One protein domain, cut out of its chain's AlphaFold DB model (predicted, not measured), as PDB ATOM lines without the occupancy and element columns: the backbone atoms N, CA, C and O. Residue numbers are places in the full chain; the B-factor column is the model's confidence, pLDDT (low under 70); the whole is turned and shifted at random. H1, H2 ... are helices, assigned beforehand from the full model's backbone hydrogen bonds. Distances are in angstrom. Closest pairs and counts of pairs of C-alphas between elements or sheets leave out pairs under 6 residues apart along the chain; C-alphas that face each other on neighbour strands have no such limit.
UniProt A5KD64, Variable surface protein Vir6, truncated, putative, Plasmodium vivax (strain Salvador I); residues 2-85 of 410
ATOM      1  N   GLU A   2      91.006 126.627 154.155       44.59
ATOM      2  CA  GLU A   2      91.629 125.546 154.957       44.59
ATOM      3  C   GLU A   2      90.656 124.533 155.595       44.59
ATOM      4  O   GLU A   2      90.867 123.328 155.474       44.59
ATOM      5  N   LEU A   3      89.538 124.984 156.177       48.25
ATOM      6  CA  LEU A   3      88.509 124.091 156.739       48.25
ATOM      7  C   LEU A   3      87.949 123.074 155.720       48.25
ATOM      8  O   LEU A   3      87.723 121.915 156.067       48.25
ATOM      9  N   ASN A   4      87.785 123.462 154.449       57.03
ATOM     10  CA  ASN A   4      87.290 122.561 153.401       57.03
ATOM     11  C   ASN A   4      88.344 121.511 153.015       57.03
ATOM     12  O   ASN A   4      87.988 120.381 152.691       57.03
ATOM     13  N   LYS A   5      89.635 121.861 153.083       59.59
ATOM     14  CA  LYS A   5      90.734 120.916 152.848       59.59
ATOM     15  C   LYS A   5      90.767 119.842 153.936       59.59
ATOM     16  O   LYS A   5      90.747 118.654 153.630       59.59
ATOM     17  N   LEU A   6      90.729 120.262 155.205       65.94
ATOM     18  CA  LEU A   6      90.648 119.370 156.368       65.94
ATOM     19  C   LEU A   6      89.422 118.441 156.305       65.94
ATOM     20  O   LEU A   6      89.546 117.254 156.598       65.94
ATOM     21  N   SER A   7      88.270 118.932 155.833       69.62
ATOM     22  CA  SER A   7      87.057 118.118 155.630       69.62
ATOM     23  C   SER A   7      87.281 116.888 154.728       69.62
ATOM     24  O   SER A   7      86.795 115.791 155.028       69.62
ATOM     25  N   ASN A   8      88.088 117.017 153.669       72.88
ATOM     26  CA  ASN A   8      88.447 115.889 152.801       72.88
ATOM     27  C   ASN A   8      89.343 114.865 153.522       72.88
ATOM     28  O   ASN A   8      89.136 113.658 153.372       72.88
ATOM     29  N   ILE A   9      90.286 115.332 154.350       72.38
ATOM     30  CA  ILE A   9      91.161 114.474 155.170       72.38
ATOM     31  C   ILE A   9      90.317 113.670 156.171       72.38
ATOM     32  O   ILE A   9      90.396 112.441 156.199       72.38
ATOM     33  N   PHE A  10      89.427 114.332 156.919       73.31
ATOM     34  CA  PHE A  10      88.490 113.671 157.836       73.31
ATOM     35  C   PHE A  10      87.576 112.665 157.120       73.31
ATOM     36  O   PHE A  10      87.315 111.579 157.641       73.31
ATOM     37  N   THR A  11      87.121 112.982 155.905       77.81
ATOM     38  CA  THR A  11      86.284 112.086 155.094       77.81
ATOM     39  C   THR A  11      87.039 110.825 154.665       77.81
ATOM     40  O   THR A  11      86.500 109.721 154.772       77.81
ATOM     41  N   ASN A  12      88.296 110.949 154.233       73.62
ATOM     42  CA  ASN A  12      89.124 109.799 153.861       73.62
ATOM     43  C   ASN A  12      89.534 108.965 155.084       73.62
ATOM     44  O   ASN A  12      89.387 107.743 155.065       73.62
ATOM     45  N   LEU A  13      89.915 109.609 156.190       75.75
ATOM     46  CA  LEU A  13      90.163 108.956 157.477       75.75
ATOM     47  C   LEU A  13      88.935 108.168 157.962       75.75
ATOM     48  O   LEU A  13      89.050 107.001 158.341       75.75
ATOM     49  N   LYS A  14      87.735 108.753 157.860       76.50
ATOM     50  CA  LYS A  14      86.472 108.069 158.172       76.50
ATOM     51  C   LYS A  14      86.241 106.851 157.273       76.50
ATOM     52  O   LYS A  14      85.727 105.858 157.785       76.50
ATOM     53  N   LYS A  15      86.626 106.873 155.988       77.44
ATOM     54  CA  LYS A  15      86.568 105.691 155.098       77.44
ATOM     55  C   LYS A  15      87.537 104.598 155.563       77.44
ATOM     56  O   LYS A  15      87.095 103.472 155.783       77.44
ATOM     57  N   TYR A  16      88.810 104.924 155.811       73.12
ATOM     58  CA  TYR A  16      89.801 103.954 156.306       73.12
ATOM     59  C   TYR A  16      89.346 103.297 157.626       73.12
ATOM     60  O   TYR A  16      89.343 102.074 157.739       73.12
ATOM     61  N   LEU A  17      88.831 104.091 158.574       72.81
ATOM     62  CA  LEU A  17      88.260 103.626 159.849       72.81
ATOM     63  C   LEU A  17      86.847 103.015 159.734       72.81
ATOM     64  O   LEU A  17      86.212 102.724 160.750       72.81
ATOM     65  N   SER A  18      86.278 102.886 158.531       70.75
ATOM     66  CA  SER A  18      85.004 102.179 158.295       70.75
ATOM     67  C   SER A  18      85.206 100.787 157.708       70.75
ATOM     68  O   SER A  18      84.371  99.916 157.933       70.75
ATOM     69  N   ASN A  19      86.340 100.538 157.050       66.00
ATOM     70  CA  ASN A  19      86.688  99.245 156.461       66.00
ATOM     71  C   ASN A  19      87.157  98.224 157.518       66.00
ATOM     72  O   ASN A  19      88.127  97.510 157.294       66.00
ATOM     73  N   ASN A  20      86.470  98.133 158.665       55.84
ATOM     74  CA  ASN A  20      86.836  97.303 159.825       55.84
ATOM     75  C   ASN A  20      87.148  95.840 159.447       55.84
ATOM     76  O   ASN A  20      88.066  95.239 159.990       55.84
ATOM     77  N   HIS A  21      86.461  95.298 158.439       57.72
ATOM     78  CA  HIS A  21      86.709  93.975 157.854       57.72
ATOM     79  C   HIS A  21      88.169  93.744 157.401       57.72
ATOM     80  O   HIS A  21      88.678  92.634 157.520       57.72
ATOM     81  N   VAL A  22      88.871  94.784 156.932       54.97
ATOM     82  CA  VAL A  22      90.296  94.732 156.532       54.97
ATOM     83  C   VAL A  22      91.233  94.602 157.744       54.97
ATOM     84  O   VAL A  22      92.357  94.139 157.605       54.97
ATOM     85  N   PHE A  23      90.765  94.971 158.939       52.53
ATOM     86  CA  PHE A  23      91.525  94.953 160.196       52.53
ATOM     87  C   PHE A  23      91.080  93.815 161.135       52.53
ATOM     88  O   PHE A  23      91.777  93.509 162.098       52.53
ATOM     89  N   ALA A  24      89.918  93.201 160.875       44.47
ATOM     90  CA  ALA A  24      89.274  92.212 161.743       44.47
ATOM     91  C   ALA A  24      89.518  90.743 161.332       44.47
ATOM     92  O   ALA A  24      89.173  89.839 162.093       44.47
ATOM     93  N   TRP A  25      90.104  90.480 160.158       38.41
ATOM     94  CA  TRP A  25      90.433  89.122 159.708       38.41
ATOM     95  C   TRP A  25      91.926  88.792 159.858       38.41
ATOM     96  O   TRP A  25      92.772  89.392 159.206       38.41
ATOM     97  N   GLY A  26      92.205  87.773 160.682       41.03
ATOM     98  CA  GLY A  26      93.360  86.866 160.598       41.03
ATOM     99  C   GLY A  26      94.762  87.487 160.600       41.03
ATOM    100  O   GLY A  26      95.277  87.856 159.551       41.03
ATOM    101  N   ASN A  27      95.432  87.479 161.757       46.75
ATOM    102  CA  ASN A  27      96.855  87.829 161.935       46.75
ATOM    103  C   ASN A  27      97.288  89.224 161.436       46.75
ATOM    104  O   ASN A  27      98.483  89.519 161.412       46.75
ATOM    105  N   TYR A  28      96.349  90.108 161.087       51.53
ATOM    106  CA  TYR A  28      96.659  91.496 160.764       51.53
ATOM    107  C   TYR A  28      97.239  92.208 161.987       51.53
ATOM    108  O   TYR A  28      96.570  92.351 163.015       51.53
ATOM    109  N   ASN A  29      98.478  92.700 161.881       57.97
ATOM    110  CA  ASN A  29      99.043  93.543 162.922       57.97
ATOM    111  C   ASN A  29      98.343  94.911 162.897       57.97
ATOM    112  O   ASN A  29      98.752  95.844 162.210       57.97
ATOM    113  N   GLY A  30      97.285  95.052 163.694       65.50
ATOM    114  CA  GLY A  30      96.544  96.305 163.835       65.50
ATOM    115  C   GLY A  30      97.349  97.456 164.458       65.50
ATOM    116  O   GLY A  30      96.783  98.506 164.722       65.50
ATOM    117  N   GLU A  31      98.637  97.291 164.777       71.38
ATOM    118  CA  GLU A  31      99.552  98.418 165.001       71.38
ATOM    119  C   GLU A  31     100.162  98.931 163.689       71.38
ATOM    120  O   GLU A  31     100.133 100.130 163.421       71.38
ATOM    121  N   GLU A  32     100.634  98.023 162.837       71.12
ATOM    122  CA  GLU A  32     101.187  98.307 161.509       71.12
ATOM    123  C   GLU A  32     100.196  99.061 160.611       71.12
ATOM    124  O   GLU A  32     100.532 100.095 160.032       71.12
ATOM    125  N   THR A  33      98.940  98.622 160.517       74.50
ATOM    126  CA  THR A  33      97.964  99.312 159.652       74.50
ATOM    127  C   THR A  33      97.655 100.735 160.145       74.50
ATOM    128  O   THR A  33      97.382 101.630 159.347       74.50
ATOM    129  N   CYS A  34      97.761 100.979 161.452       79.50
ATOM    130  CA  CYS A  34      97.540 102.292 162.064       79.50
ATOM    131  C   CYS A  34      98.761 103.220 161.950       79.50
ATOM    132  O   CYS A  34      98.610 104.439 161.836       79.50
ATOM    133  N   LYS A  35      99.966 102.649 161.875       79.06
ATOM    134  CA  LYS A  35     101.192 103.350 161.476       79.06
ATOM    135  C   LYS A  35     101.131 103.794 160.011       79.06
ATOM    136  O   LYS A  35     101.454 104.941 159.715       79.06
ATOM    137  N   TYR A  36     100.600 102.957 159.115       79.19
ATOM    138  CA  TYR A  36     100.326 103.371 157.733       79.19
ATOM    139  C   TYR A  36      99.248 104.469 157.642       79.19
ATOM    140  O   TYR A  36      99.434 105.444 156.919       79.19
ATOM    141  N   ILE A  37      98.170 104.390 158.435       81.88
ATOM    142  CA  ILE A  37      97.191 105.491 158.549       81.88
ATOM    143  C   ILE A  37      97.864 106.784 159.031       81.88
ATOM    144  O   ILE A  37      97.599 107.842 158.473       81.88
ATOM    145  N   SER A  38      98.777 106.711 160.004       84.88
ATOM    146  CA  SER A  38      99.527 107.882 160.489       84.88
ATOM    147  C   SER A  38     100.362 108.534 159.377       84.88
ATOM    148  O   SER A  38     100.358 109.757 159.237       84.88
ATOM    149  N   TYR A  39     100.998 107.726 158.520       85.25
ATOM    150  CA  TYR A  39     101.674 108.207 157.312       85.25
ATOM    151  C   TYR A  39     100.707 108.880 156.328       85.25
ATOM    152  O   TYR A  39     100.978 109.998 155.890       85.25
ATOM    153  N   LEU A  40      99.566 108.249 156.020       83.38
ATOM    154  CA  LEU A  40      98.562 108.815 155.113       83.38
ATOM    155  C   LEU A  40      98.013 110.156 155.621       83.38
ATOM    156  O   LEU A  40      97.770 111.051 154.816       83.38
ATOM    157  N   LEU A  41      97.852 110.320 156.938       80.88
ATOM    158  CA  LEU A  41      97.445 111.593 157.533       80.88
ATOM    159  C   LEU A  41      98.527 112.663 157.376       80.88
ATOM    160  O   LEU A  41      98.212 113.761 156.926       80.88
ATOM    161  N   CYS A  42      99.794 112.350 157.653       84.44
ATOM    162  CA  CYS A  42     100.883 113.301 157.423       84.44
ATOM    163  C   CYS A  42     101.075 113.666 155.942       84.44
ATOM    164  O   CYS A  42     101.403 114.815 155.645       84.44
ATOM    165  N   ASP A  43     100.853 112.733 155.013       83.31
ATOM    166  CA  ASP A  43     100.926 113.014 153.576       83.31
ATOM    167  C   ASP A  43      99.759 113.897 153.115       83.31
ATOM    168  O   ASP A  43      99.960 114.878 152.399       83.31
ATOM    169  N   GLN A  44      98.546 113.619 153.606       79.31
ATOM    170  CA  GLN A  44      97.366 114.434 153.321       79.31
ATOM    171  C   GLN A  44      97.423 115.822 153.976       79.31
ATOM    172  O   GLN A  44      96.937 116.766 153.357       79.31
ATOM    173  N   ILE A  45      98.043 115.990 155.153       78.50
ATOM    174  CA  ILE A  45      98.346 117.322 155.708       78.50
ATOM    175  C   ILE A  45      99.250 118.076 154.728       78.50
ATOM    176  O   ILE A  45      98.813 119.068 154.153       78.50
ATOM    177  N   ARG A  46     100.460 117.559 154.470       79.81
ATOM    178  CA  ARG A  46     101.502 118.218 153.654       79.81
ATOM    179  C   ARG A  46     101.084 118.482 152.202       79.81
ATOM    180  O   ARG A  46     101.615 119.384 151.564       79.81
ATOM    181  N   GLY A  47     100.176 117.671 151.655       74.06
ATOM    182  CA  GLY A  47      99.652 117.830 150.296       74.06
ATOM    183  C   GLY A  47      98.518 118.852 150.160       74.06
ATOM    184  O   GLY A  47      98.253 119.309 149.052       74.06
ATOM    185  N   ASN A  48      97.840 119.215 151.255       66.75
ATOM    186  CA  ASN A  48      96.709 120.151 151.236       66.75
ATOM    187  C   ASN A  48      97.042 121.482 151.925       66.75
ATOM    188  O   ASN A  48      96.724 122.559 151.413       66.75
ATOM    189  N   ILE A  49      97.657 121.410 153.102       64.38
ATOM    190  CA  ILE A  49      98.137 122.542 153.887       64.38
ATOM    191  C   ILE A  49      99.614 122.724 153.522       64.38
ATOM    192  O   ILE A  49     100.394 121.778 153.595       64.38
ATOM    193  N   LEU A  50      99.993 123.930 153.092       53.06
ATOM    194  CA  LEU A  50     101.361 124.257 152.673       53.06
ATOM    195  C   LEU A  50     102.275 124.374 153.902       53.06
ATOM    196  O   LEU A  50     102.542 125.466 154.395       53.06
ATOM    197  N   GLY A  51     102.722 123.228 154.410       63.44
ATOM    198  CA  GLY A  51     103.552 123.115 155.603       63.44
ATOM    199  C   GLY A  51     104.010 121.681 155.862       63.44
ATOM    200  O   GLY A  51     103.768 120.768 155.069       63.44
ATOM    201  N   GLU A  52     104.696 121.478 156.983       66.38
ATOM    202  CA  GLU A  52     105.046 120.137 157.447       66.38
ATOM    203  C   GLU A  52     103.831 119.427 158.070       66.38
ATOM    204  O   GLU A  52     102.790 120.027 158.319       66.38
ATOM    205  N   CYS A  53     103.968 118.129 158.353       75.81
ATOM    206  CA  CYS A  53     103.047 117.467 159.275       75.81
ATOM    207  C   CYS A  53     103.451 117.881 160.693       75.81
ATOM    208  O   CYS A  53     104.337 117.254 161.270       75.81
ATOM    209  N   ASP A  54     102.886 118.965 161.220       76.19
ATOM    210  CA  ASP A  54     103.186 119.427 162.575       76.19
ATOM    211  C   ASP A  54     102.424 118.618 163.641       76.19
ATOM    212  O   ASP A  54     101.383 118.010 163.377       76.19
ATOM    213  N   GLU A  55     102.955 118.615 164.865       79.94
ATOM    214  CA  GLU A  55     102.391 117.897 166.017       79.94
ATOM    215  C   GLU A  55     100.953 118.352 166.343       79.94
ATOM    216  O   GLU A  55     100.110 117.540 166.721       79.94
ATOM    217  N   GLY A  56     100.639 119.640 166.161       79.94
ATOM    218  CA  GLY A  56      99.337 120.235 166.468       79.94
ATOM    219  C   GLY A  56      98.251 119.822 165.475       79.94
ATOM    220  O   GLY A  56      97.217 119.285 165.881       79.94
ATOM    221  N   THR A  57      98.492 119.996 164.173       75.69
ATOM    222  CA  THR A  57      97.565 119.533 163.123       75.69
ATOM    223  C   THR A  57      97.391 118.016 163.183       75.69
ATOM    224  O   THR A  57      96.268 117.519 163.061       75.69
ATOM    225  N   PHE A  58      98.464 117.261 163.446       82.62
ATOM    226  CA  PHE A  58      98.368 115.813 163.637       82.62
ATOM    227  C   PHE A  58      97.523 115.436 164.866       82.62
ATOM    228  O   PHE A  58      96.678 114.544 164.775       82.62
ATOM    229  N   LYS A  59      97.687 116.136 165.998       84.88
ATOM    230  CA  LYS A  59      96.902 115.917 167.223       84.88
ATOM    231  C   LYS A  59      95.400 116.091 166.983       84.88
ATOM    232  O   LYS A  59      94.630 115.238 167.419       84.88
ATOM    233  N   VAL A  60      94.984 117.103 166.216       80.25
ATOM    234  CA  VAL A  60      93.571 117.303 165.828       80.25
ATOM    235  C   VAL A  60      93.030 116.120 165.010       80.25
ATOM    236  O   VAL A  60      91.903 115.671 165.235       80.25
ATOM    237  N   LEU A  61      93.826 115.559 164.092       77.62
ATOM    238  CA  LEU A  61      93.427 114.358 163.345       77.62
ATOM    239  C   LEU A  61      93.379 113.110 164.241       77.62
ATOM    240  O   LEU A  61      92.471 112.294 164.086       77.62
ATOM    241  N   SER A  62      94.301 112.972 165.198       81.31
ATOM    242  CA  SER A  62      94.312 111.866 166.165       81.31
ATOM    243  C   SER A  62      93.096 111.906 167.098       81.31
ATOM    244  O   SER A  62      92.436 110.887 167.288       81.31
ATOM    245  N   GLU A  63      92.730 113.080 167.616       85.19
ATOM    246  CA  GLU A  63      91.530 113.261 168.446       85.19
ATOM    247  C   GLU A  63      90.246 112.888 167.687       85.19
ATOM    248  O   GLU A  63      89.336 112.284 168.257       85.19
ATOM    249  N   PHE A  64      90.186 113.147 166.376       82.00
ATOM    250  CA  PHE A  64      89.086 112.689 165.523       82.00
ATOM    251  C   PHE A  64      89.038 111.157 165.359       82.00
ATOM    252  O   PHE A  64      87.943 110.595 165.255       82.00
ATOM    253  N   VAL A  65      90.180 110.450 165.372       81.31
ATOM    254  CA  VAL A  65      90.202 108.971 165.397       81.31
ATOM    255  C   VAL A  65      89.553 108.453 166.677       81.31
ATOM    256  O   VAL A  65      88.697 107.568 166.616       81.31
ATOM    257  N   ASP A  66      89.891 109.040 167.823       82.94
ATOM    258  CA  ASP A  66      89.323 108.636 169.109       82.94
ATOM    259  C   ASP A  66      87.834 109.001 169.235       82.94
ATOM    260  O   ASP A  66      87.042 108.172 169.690       82.94
ATOM    261  N   GLN A  67      87.397 110.157 168.723       83.19
ATOM    262  CA  GLN A  67      85.967 110.491 168.615       83.19
ATOM    263  C   GLN A  67      85.210 109.518 167.692       83.19
ATOM    264  O   GLN A  67      84.121 109.050 168.042       83.19
ATOM    265  N   CYS A  68      85.789 109.144 166.544       78.50
ATOM    266  CA  CYS A  68      85.220 108.121 165.659       78.50
ATOM    267  C   CYS A  68      85.095 106.759 166.355       78.50
ATOM    268  O   CYS A  68      84.098 106.062 166.155       78.50
ATOM    269  N   ASN A  69      86.082 106.386 167.174       80.06
ATOM    270  CA  ASN A  69      86.063 105.165 167.972       80.06
ATOM    271  C   ASN A  69      84.954 105.191 169.032       80.06
ATOM    272  O   ASN A  69      84.192 104.228 169.118       80.06
ATOM    273  N   VAL A  70      84.795 106.296 169.771       83.94
ATOM    274  CA  VAL A  70      83.697 106.472 170.740       83.94
ATOM    275  C   VAL A  70      82.334 106.347 170.052       83.94
ATOM    276  O   VAL A  70      81.520 105.522 170.466       83.94
ATOM    277  N   TYR A  71      82.103 107.083 168.958       81.94
ATOM    278  CA  TYR A  71      80.832 107.049 168.222       81.94
ATOM    279  C   TYR A  71      80.499 105.651 167.672       81.94
ATOM    280  O   TYR A  71      79.363 105.191 167.772       81.94
ATOM    281  N   LYS A  72      81.491 104.943 167.113       78.38
ATOM    282  CA  LYS A  72      81.316 103.600 166.532       78.38
ATOM    283  C   LYS A  72      81.376 102.452 167.547       78.38
ATOM    284  O   LYS A  72      81.197 101.307 167.141       78.38
ATOM    285  N   ARG A  73      81.677 102.720 168.826       76.50
ATOM    286  CA  ARG A  73      82.066 101.704 169.832       76.50
ATOM    287  C   ARG A  73      83.223 100.808 169.350       76.50
ATOM    288  O   ARG A  73      83.240  99.604 169.592       76.50
ATOM    289  N   SER A  74      84.179 101.407 168.643       75.31
ATOM    290  CA  SER A  74      85.349 100.741 168.065       75.31
ATOM    291  C   SER A  74      86.613 100.991 168.895       75.31
ATOM    292  O   SER A  74      86.673 101.900 169.722       75.31
ATOM    293  N   HIS A  75      87.637 100.173 168.663       74.94
ATOM    294  CA  HIS A  75      88.990 100.339 169.203       74.94
ATOM    295  C   HIS A  75      90.055 100.434 168.091       74.94
ATOM    296  O   HIS A  75      91.254 100.369 168.368       74.94
ATOM    297  N   MET A  76      89.633 100.588 166.827       76.44
ATOM    298  CA  MET A  76      90.522 100.684 165.665       76.44
ATOM    299  C   MET A  76      91.514 101.837 165.823       76.44
ATOM    300  O   MET A  76      91.130 102.997 165.937       76.44
ATOM    301  N   CYS A  77      92.807 101.524 165.803       76.06
ATOM    302  CA  CYS A  77      93.895 102.498 165.913       76.06
ATOM    303  C   CYS A  77      93.927 103.373 167.180       76.06
ATOM    304  O   CYS A  77      94.774 104.266 167.265       76.06
ATOM    305  N   LYS A  78      93.090 103.088 168.188       77.69
ATOM    306  CA  LYS A  78      93.100 103.780 169.484       77.69
ATOM    307  C   LYS A  78      94.501 103.724 170.103       77.69
ATOM    308  O   LYS A  78      95.074 102.640 170.217       77.69
ATOM    309  N   ASN A  79      95.055 104.880 170.469       76.50
ATOM    310  CA  ASN A  79      96.425 105.061 170.986       76.50
ATOM    311  C   ASN A  79      97.563 104.550 170.056       76.50
ATOM    312  O   ASN A  79      98.723 104.481 170.474       76.50
ATOM    313  N   LYS A  80      97.251 104.164 168.808       79.12
ATOM    314  CA  LYS A  80      98.190 103.592 167.821       79.12
ATOM    315  C   LYS A  80      98.454 104.512 166.629       79.12
ATOM    316  O   LYS A  80      99.446 104.312 165.935       79.12
ATOM    317  N   VAL A  81      97.598 105.509 166.404       82.06
ATOM    318  CA  VAL A  81      97.934 106.667 165.565       82.06
ATOM    319  C   VAL A  81      98.962 107.511 166.320       82.06
ATOM    320  O   VAL A  81      98.748 107.831 167.488       82.06
ATOM    321  N   LYS A  82     100.102 107.805 165.691       83.69
ATOM    322  CA  LYS A  82     101.228 108.533 166.302       83.69
ATOM    323  C   LYS A  82     101.899 109.427 165.270       83.69
ATOM    324  O   LYS A  82     101.983 109.041 164.105       83.69
ATOM    325  N   HIS A  83     102.384 110.591 165.703       86.31
ATOM    326  CA  HIS A  83     103.112 111.513 164.833       86.31
ATOM    327  C   HIS A  83     104.329 110.823 164.201       86.31
ATOM    328  O   HIS A  83     104.953 109.949 164.812       86.31
ATOM    329  N   ILE A  84     104.643 111.193 162.959       84.62
ATOM    330  CA  ILE A  84     105.814 110.700 162.235       84.62
ATOM    331  C   ILE A  84     106.715 111.896 161.933       84.62
ATOM    332  O   ILE A  84     106.342 112.788 161.166       84.62
ATOM    333  N   ASN A  85     107.917 111.883 162.518       85.06
ATOM    334  CA  ASN A  85     108.922 112.925 162.314       85.06
ATOM    335  C   ASN A  85     109.306 113.083 160.827       85.06
ATOM    336  O   ASN A  85     109.040 112.215 159.991       85.06
TER     337      ASN A  85
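Overview. This is residues 2 to 85 of the 410 residues of the protein "Variable surface protein Vir6, truncated, putative" of Plasmodium vivax (strain Salvador I) (UniProt A5KD64). Two long helices, H1 and H3, lie side by side, and H4 crosses over both. Short H2 sits at one end, and residues 73 to 85 fold back after H4. The printed part has 84 residues, four named helices, H1 to H4 in order, and no named strand: all helix. It is compact, radius of gyration of the C-alphas 12.5 A, spanning 39 by 25 by 17 A.

Along the chain. Find C-alpha 2 at (91.629, 125.546, 154.957); H1 runs 21.7 A to residue 16. Next come H2, residues 21 to 24, and H3, residues 32 to 48, 24.6 A. H4, residues 55 to 72, 25.5 A, ends at (81.316, 103.600, 166.532).

Arrangement. H1 and H3 touch at a shallow tilt of 22 degrees, opposite ways; their closest C-alphas, Lys 5 and Asn 48, are 6.2 A apart. H4's residues 61 to 68 alone touch H1, closest C-alphas Phe 10 and Leu 61, 7.4 A. Its residues 57 to 61 alone touch H3, closest C-alphas Cys 42 and Phe 58, 7.2 A. Every O i to N i+4 pair is within hydrogen-bond range in H3 and H4, 10 of 11 in H1.

Size, cuts and confidence. The printed part has no cut. Look for pLDDT under 70 at residues 2 to 7, 19 to 30 and 48 to 52.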